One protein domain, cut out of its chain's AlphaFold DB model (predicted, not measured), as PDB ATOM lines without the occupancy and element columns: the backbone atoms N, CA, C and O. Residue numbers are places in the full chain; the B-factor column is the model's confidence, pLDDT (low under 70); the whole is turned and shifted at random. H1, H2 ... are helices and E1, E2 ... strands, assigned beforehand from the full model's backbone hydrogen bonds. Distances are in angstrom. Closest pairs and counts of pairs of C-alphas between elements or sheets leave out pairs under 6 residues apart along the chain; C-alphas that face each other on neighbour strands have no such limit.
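AT A GLANCE: This is residues 16 to 61 of the 112 residues of the protein "Formylmethanofuran dehydrogenase subunit E" of Clostridioides difficile (UniProt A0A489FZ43). A small three-stranded sheet, E1, E2 and E3, forms one part of a rod, and a helix, H1, lies well off it toward the other end. From E2 the chain runs out to H1 and then folds back through the short helix H2 into E3, leaving a wide, open loop between sheet and helix. The printed part has 46 residues, with two named helices and three named strands in the order E1, E2, H1, H2, E3; the sheet order is E1, E2, E3, antiparallel throughout, and the class is mixed, helices and strands. The whole is only just loose, close to extended, with a radius of gyration of the C-alphas of 13.7 A and spans of 41 by 15 by 15 A.

HOW THE PARTS SIT: E1, residues 16 to 19, and E2, residues 26 to 31, form a hairpin, antiparallel at 167 degrees between their directions. N 16 and O 29 are within hydrogen-bond range at 2.8 A, as are N 27 and O 18 at 3.0 A. On its other side the inner strand E2 has E3, residues 56 to 59, antiparallel at 148 degrees, with N 30 and O 57 at 3.1 A and N 59 and O 28 at 2.8 A. The edge strands E1 and E3 are apart. H1, residues 40 to 49, is not on the sheet, with 0 pairs of C-alphas within 10 A. H2, residues 52 to 55, is on the sheet but only grazes it; the closest C-alphas of E2 and H2 are those of Val 31 and Ile 55, 5.9 A apart. H1 and H2 are close but not clearly touching, their closest C-alphas being those of Leu 47 and Ile 55 at 7.1 A. In H1 every O i to N i+4 pair is within hydrogen-bond range; H2 is too short for such a pair, and its one O i to N i+3 pair is within range.

IN THESE COORDINATES: E1 begins at C-alpha 16, (81.569, -22.242, -66.708), and is 10.1 A long. E2 measures 16.9 A from first to last C-alpha. H1 begins at C-alpha 40, (103.228, -25.339, -70.639), and measures 14.4 A. H2 measures 5.5 A. E3 measures 9.9 A and ends at C-alpha 59, (80.110, -18.255, -57.078).

THE WHOLE: The two C-alphas farthest apart are those of Glu 22 and Asp 39, at 41.9 A. The printed part has no cut. The links H1 to H2 and H2 to E3 are tight; E1 to E2, with 6 residues, and E2 to H1, with 8, are short. The mean pLDDT of the printed part is 91.9, and no printed residue is under 70.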
ATOM      1  N   TYR A  16      82.521 -21.162 -66.519       94.25
ATOM      2  CA  TYR A  16      81.569 -22.242 -66.708       94.25
ATOM      3  C   TYR A  16      80.389 -22.046 -65.765       94.25
ATOM      4  O   TYR A  16      80.555 -21.713 -64.594       94.25
ATOM      5  N   HIS A  17      79.183 -22.242 -66.283       94.00
ATOM      6  CA  HIS A  17      77.960 -22.194 -65.495       94.00
ATOM      7  C   HIS A  17      77.286 -23.560 -65.570       94.00
ATOM      8  O   HIS A  17      76.975 -24.035 -66.662       94.00
ATOM      9  N   PHE A  18      77.048 -24.171 -64.414       93.69
ATOM     10  CA  PHE A  18      76.343 -25.441 -64.297       93.69
ATOM     11  C   PHE A  18      74.993 -25.208 -63.641       93.69
ATOM     12  O   PHE A  18      74.879 -24.464 -62.666       93.69
ATOM     13  N   PHE A  19      73.968 -25.862 -64.175       92.50
ATOM     14  CA  PHE A  19      72.606 -25.746 -63.683       92.50
ATOM     15  C   PHE A  19      72.012 -27.128 -63.462       92.50
ATOM     16  O   PHE A  19      72.042 -27.973 -64.358       92.50
ATOM     17  N   ASN A  20      71.406 -27.325 -62.297       91.44
ATOM     18  CA  ASN A  20      70.551 -28.463 -62.027       91.44
ATOM     19  C   ASN A  20      69.093 -28.060 -62.311       91.44
ATOM     20  O   ASN A  20      68.524 -27.199 -61.641       91.44
ATOM     21  N   ARG A  21      68.486 -28.679 -63.331       87.88
ATOM     22  CA  ARG A  21      67.111 -28.362 -63.751       87.88
ATOM     23  C   ARG A  21      66.033 -28.910 -62.806       87.88
ATOM     24  O   ARG A  21      64.904 -28.445 -62.893       87.88
ATOM     25  N   GLU A  22      66.350 -29.885 -61.954       90.62
ATOM     26  CA  GLU A  22      65.383 -30.522 -61.046       90.62
ATOM     27  C   GLU A  22      65.113 -29.662 -59.814       90.62
ATOM     28  O   GLU A  22      63.969 -29.516 -59.399       90.62
ATOM     29  N   ASN A  23      66.164 -29.066 -59.247       90.69
ATOM     30  CA  ASN A  23      66.076 -28.287 -58.008       90.69
ATOM     31  C   ASN A  23      66.401 -26.795 -58.184       90.69
ATOM     32  O   ASN A  23      66.403 -26.053 -57.206       90.69
ATOM     33  N   GLY A  24      66.713 -26.351 -59.405       86.12
ATOM     34  CA  GLY A  24      67.020 -24.953 -59.714       86.12
ATOM     35  C   GLY A  24      68.367 -24.451 -59.178       86.12
ATOM     36  O   GLY A  24      68.708 -23.290 -59.405       86.12
ATOM     37  N   LYS A  25      69.157 -25.295 -58.498       91.19
ATOM     38  CA  LYS A  25      70.493 -24.926 -58.019       91.19
ATOM     39  C   LYS A  25      71.438 -24.725 -59.189       91.19
ATOM     40  O   LYS A  25      71.339 -25.375 -60.233       91.19
ATOM     41  N   SER A  26      72.392 -23.830 -59.005       93.44
ATOM     42  CA  SER A  26      73.356 -23.510 -60.043       93.44
ATOM     43  C   SER A  26      74.627 -22.943 -59.448       93.44
ATOM     44  O   SER A  26      74.604 -22.321 -58.394       93.44
ATOM     45  N   ILE A  27      75.732 -23.182 -60.142       95.19
ATOM     46  CA  ILE A  27      77.052 -22.706 -59.748       95.19
ATOM     47  C   ILE A  27      77.739 -22.086 -60.952       95.19
ATOM     48  O   ILE A  27      77.566 -22.514 -62.099       95.19
ATOM     49  N   ARG A  28      78.537 -21.067 -60.681       95.44
ATOM     50  CA  ARG A  28      79.444 -20.433 -61.621       95.44
ATOM     51  C   ARG A  28      80.865 -20.710 -61.158       95.44
ATOM     52  O   ARG A  28      81.249 -20.287 -60.075       95.44
ATOM     53  N   ILE A  29      81.636 -21.359 -62.014       95.94
ATOM     54  CA  ILE A  29      83.044 -21.673 -61.793       95.94
ATOM     55  C   ILE A  29      83.860 -20.807 -62.743       95.94
ATOM     56  O   ILE A  29      83.582 -20.776 -63.944       95.94
ATOM     57  N   TYR A  30      84.859 -20.099 -62.235       95.31
ATOM     58  CA  TYR A  30      85.809 -19.395 -63.087       95.31
ATOM     59  C   TYR A  30      87.245 -19.768 -62.744       95.31
ATOM     60  O   TYR A  30      87.559 -20.028 -61.585       95.31
ATOM     61  N   VAL A  31      88.094 -19.810 -63.769       94.19
ATOM     62  CA  VAL A  31      89.530 -20.068 -63.614       94.19
ATOM     63  C   VAL A  31      90.200 -18.782 -63.141       94.19
ATOM     64  O   VAL A  31      90.063 -17.744 -63.797       94.19
ATOM     65  N   LYS A  32      90.900 -18.841 -62.008       92.56
ATOM     66  CA  LYS A  32      91.681 -17.717 -61.482       92.56
ATOM     67  C   LYS A  32      92.849 -17.394 -62.416       92.56
ATOM     68  O   LYS A  32      93.269 -18.207 -63.240       92.56
ATOM     69  N   SER A  33      93.377 -16.178 -62.313       87.31
ATOM     70  CA  SER A  33      94.613 -15.821 -63.008       87.31
ATOM     71  C   SER A  33      95.760 -16.701 -62.527       87.31
ATOM     72  O   SER A  33      95.841 -17.009 -61.338       87.31
ATOM     73  N   LYS A  34      96.672 -17.055 -63.437       83.81
ATOM     74  CA  LYS A  34      97.884 -17.790 -63.069       83.81
ATOM     75  C   LYS A  34      98.641 -17.006 -61.987       83.81
ATOM     76  O   LYS A  34      98.908 -15.824 -62.209       83.81
ATOM     77  N   PRO A  35      98.983 -17.631 -60.852       78.06
ATOM     78  CA  PRO A  35      99.666 -16.931 -59.766       78.06
ATOM     79  C   PRO A  35     101.125 -16.577 -60.100       78.06
ATOM     80  O   PRO A  35     101.670 -15.645 -59.519       78.06
ATOM     81  N   PHE A  36     101.753 -17.290 -61.040       84.00
ATOM     82  CA  PHE A  36     103.138 -17.079 -61.469       84.00
ATOM     83  C   PHE A  36     103.332 -17.435 -62.949       84.00
ATOM     84  O   PHE A  36     102.509 -18.134 -63.554       84.00
ATOM     85  N   GLU A  37     104.426 -16.946 -63.541       89.94
ATOM     86  CA  GLU A  37     104.848 -17.379 -64.872       89.94
ATOM     87  C   GLU A  37     105.333 -18.826 -64.832       89.94
ATOM     88  O   GLU A  37     106.072 -19.241 -63.943       89.94
ATOM     89  N   MET A  38     104.888 -19.609 -65.807       89.81
ATOM     90  CA  MET A  38     105.229 -21.018 -65.928       89.81
ATOM     91  C   MET A  38     105.114 -21.445 -67.384       89.81
ATOM     92  O   MET A  38     104.275 -20.931 -68.136       89.81
ATOM     93  N   ASP A  39     105.948 -22.404 -67.769       93.75
ATOM     94  CA  ASP A  39     105.867 -23.035 -69.076       93.75
ATOM     95  C   ASP A  39     104.623 -23.942 -69.182       93.75
ATOM     96  O   ASP A  39     103.810 -24.086 -68.261       93.75
ATOM     97  N   ARG A  40     104.420 -24.529 -70.363       92.12
ATOM     98  CA  ARG A  40     103.228 -25.339 -70.639       92.12
ATOM     99  C   ARG A  40     103.156 -26.596 -69.764       92.12
ATOM    100  O   ARG A  40     102.062 -26.950 -69.325       92.12
ATOM    101  N   GLU A  41     104.286 -27.261 -69.532       95.19
ATOM    102  CA  GLU A  41     104.351 -28.487 -68.727       95.19
ATOM    103  C   GLU A  41     104.160 -28.185 -67.237       95.19
ATOM    104  O   GLU A  41     103.377 -28.864 -66.571       95.19
ATOM    105  N   GLY A  42     104.776 -27.114 -66.732       93.62
ATOM    106  CA  GLY A  42     104.567 -26.607 -65.380       93.62
ATOM    107  C   GLY A  42     103.110 -26.226 -65.135       93.62
ATOM    108  O   GLY A  42     102.536 -26.628 -64.126       93.62
ATOM    109  N   TYR A  43     102.463 -25.558 -66.098       91.44
ATOM    110  CA  TYR A  43     101.035 -25.243 -65.992       91.44
ATOM    111  C   TYR A  43     100.150 -26.485 -65.978       91.44
ATOM    112  O   TYR A  43      99.193 -26.554 -65.213       91.44
ATOM    113  N   LYS A  44     100.468 -27.489 -66.797       93.56
ATOM    114  CA  LYS A  44      99.736 -28.756 -66.796       93.56
ATOM    115  C   LYS A  44      99.863 -29.473 -65.451       93.56
ATOM    116  O   LYS A  44      98.863 -29.989 -64.965       93.56
ATOM    117  N   ARG A  45     101.062 -29.488 -64.859       93.75
ATOM    118  CA  ARG A  45     101.301 -30.071 -63.534       93.75
ATOM    119  C   ARG A  45     100.510 -29.336 -62.455       93.75
ATOM    120  O   ARG A  45      99.756 -29.976 -61.736       93.75
ATOM    121  N   TYR A  46     100.596 -28.006 -62.433       92.06
ATOM    122  CA  TYR A  46      99.815 -27.157 -61.532       92.06
ATOM    123  C   TYR A  46      98.316 -27.477 -61.604       92.06
ATOM    124  O   TYR A  46      97.695 -27.739 -60.585       92.06
ATOM    125  N   LEU A  47      97.741 -27.565 -62.809       91.25
ATOM    126  CA  LEU A  47      96.318 -27.883 -62.974       91.25
ATOM    127  C   LEU A  47      95.906 -29.278 -62.472       91.25
ATOM    128  O   LEU A  47      94.727 -29.482 -62.199       91.25
ATOM    129  N   LEU A  48      96.828 -30.244 -62.439       92.94
ATOM    130  CA  LEU A  48      96.549 -31.626 -62.037       92.94
ATOM    131  C   LEU A  48      96.831 -31.888 -60.554       92.94
ATOM    132  O   LEU A  48      96.232 -32.802 -59.994       92.94
ATOM    133  N   GLU A  49      97.754 -31.134 -59.954       94.56
ATOM    134  CA  GLU A  49      98.249 -31.362 -58.591       94.56
ATOM    135  C   GLU A  49      97.712 -30.355 -57.567       94.56
ATOM    136  O   GLU A  49      97.636 -30.701 -56.391       94.56
ATOM    137  N   SER A  50      97.343 -29.134 -57.978       93.25
ATOM    138  CA  SER A  50      96.779 -28.140 -57.059       93.25
ATOM    139  C   SER A  50      95.355 -28.473 -56.640       93.25
ATOM    140  O   SER A  50      94.562 -29.037 -57.401       93.25
ATOM    141  N   ASP A  51      95.013 -28.020 -55.437       93.25
ATOM    142  CA  ASP A  51      93.655 -28.098 -54.926       93.25
ATOM    143  C   ASP A  51      92.693 -27.254 -55.768       93.25
ATOM    144  O   ASP A  51      93.038 -26.232 -56.377       93.25
ATOM    145  N   PHE A  52      91.435 -27.687 -55.790       89.69
ATOM    146  CA  PHE A  52      90.399 -27.073 -56.608       89.69
ATOM    147  C   PHE A  52      90.228 -25.577 -56.287       89.69
ATOM    148  O   PHE A  52      90.114 -24.753 -57.198       89.69
ATOM    149  N   GLU A  53      90.252 -25.214 -55.006       91.94
ATOM    150  CA  GLU A  53      90.099 -23.849 -54.509       91.94
ATOM    151  C   GLU A  53      91.272 -22.932 -54.887       91.94
ATOM    152  O   GLU A  53      91.114 -21.709 -54.878       91.94
ATOM    153  N   GLU A  54      92.437 -23.472 -55.251       91.50
ATOM    154  CA  GLU A  54      93.571 -22.673 -55.732       91.50
ATOM    155  C   GLU A  54      93.390 -22.251 -57.191       91.50
ATOM    156  O   GLU A  54      93.748 -21.134 -57.565       91.50
ATOM    157  N   ILE A  55      92.805 -23.129 -58.007       93.38
ATOM    158  CA  ILE A  55      92.655 -22.936 -59.455       93.38
ATOM    159  C   ILE A  55      91.342 -22.218 -59.782       93.38
ATOM    160  O   ILE A  55      91.273 -21.395 -60.703       93.38
ATOM    161  N   PHE A  56      90.284 -22.533 -59.040       94.94
ATOM    162  CA  PHE A  56      88.930 -22.102 -59.338       94.94
ATOM    163  C   PHE A  56      88.338 -21.265 -58.211       94.94
ATOM    164  O   PHE A  56      88.666 -21.406 -57.036       94.94
ATOM    165  N   GLU A  57      87.399 -20.400 -58.572       95.25
ATOM    166  CA  GLU A  57      86.473 -19.813 -57.611       95.25
ATOM    167  C   GLU A  57      85.034 -20.128 -58.014       95.25
ATOM    168  O   GLU A  57      84.636 -19.993 -59.180       95.25
ATOM    169  N   ILE A  58      84.266 -20.569 -57.016       95.38
ATOM    170  CA  ILE A  58      82.852 -20.898 -57.145       95.38
ATOM    171  C   ILE A  58      82.035 -19.733 -56.608       95.38
ATOM    172  O   ILE A  58      82.228 -19.263 -55.492       95.38
ATOM    173  N   THR A  59      81.082 -19.295 -57.414       94.19
ATOM    174  CA  THR A  59      80.110 -18.255 -57.078       94.19
ATOM    175  C   THR A  59      78.725 -18.709 -57.521       94.19
ATOM    176  O   THR A  59      78.597 -19.656 -58.302       94.19
ATOM    177  N   ASP A  60      77.677 -18.021 -57.084       91.38
ATOM    178  CA  ASP A  60      76.349 -18.232 -57.656       91.38
ATOM    179  C   ASP A  60      76.289 -17.746 -59.110       91.38
ATOM    180  O   ASP A  60      76.911 -16.753 -59.513       91.38
ATOM    181  N   THR A  61      75.502 -18.438 -59.935       89.38
ATOM    182  CA  THR A  61      75.225 -17.944 -61.285       89.38
ATOM    183  C   THR A  61      74.318 -16.713 -61.222       89.38
ATOM    184  O   THR A  61      73.318 -16.685 -60.512       89.38
TER     185      THR A  61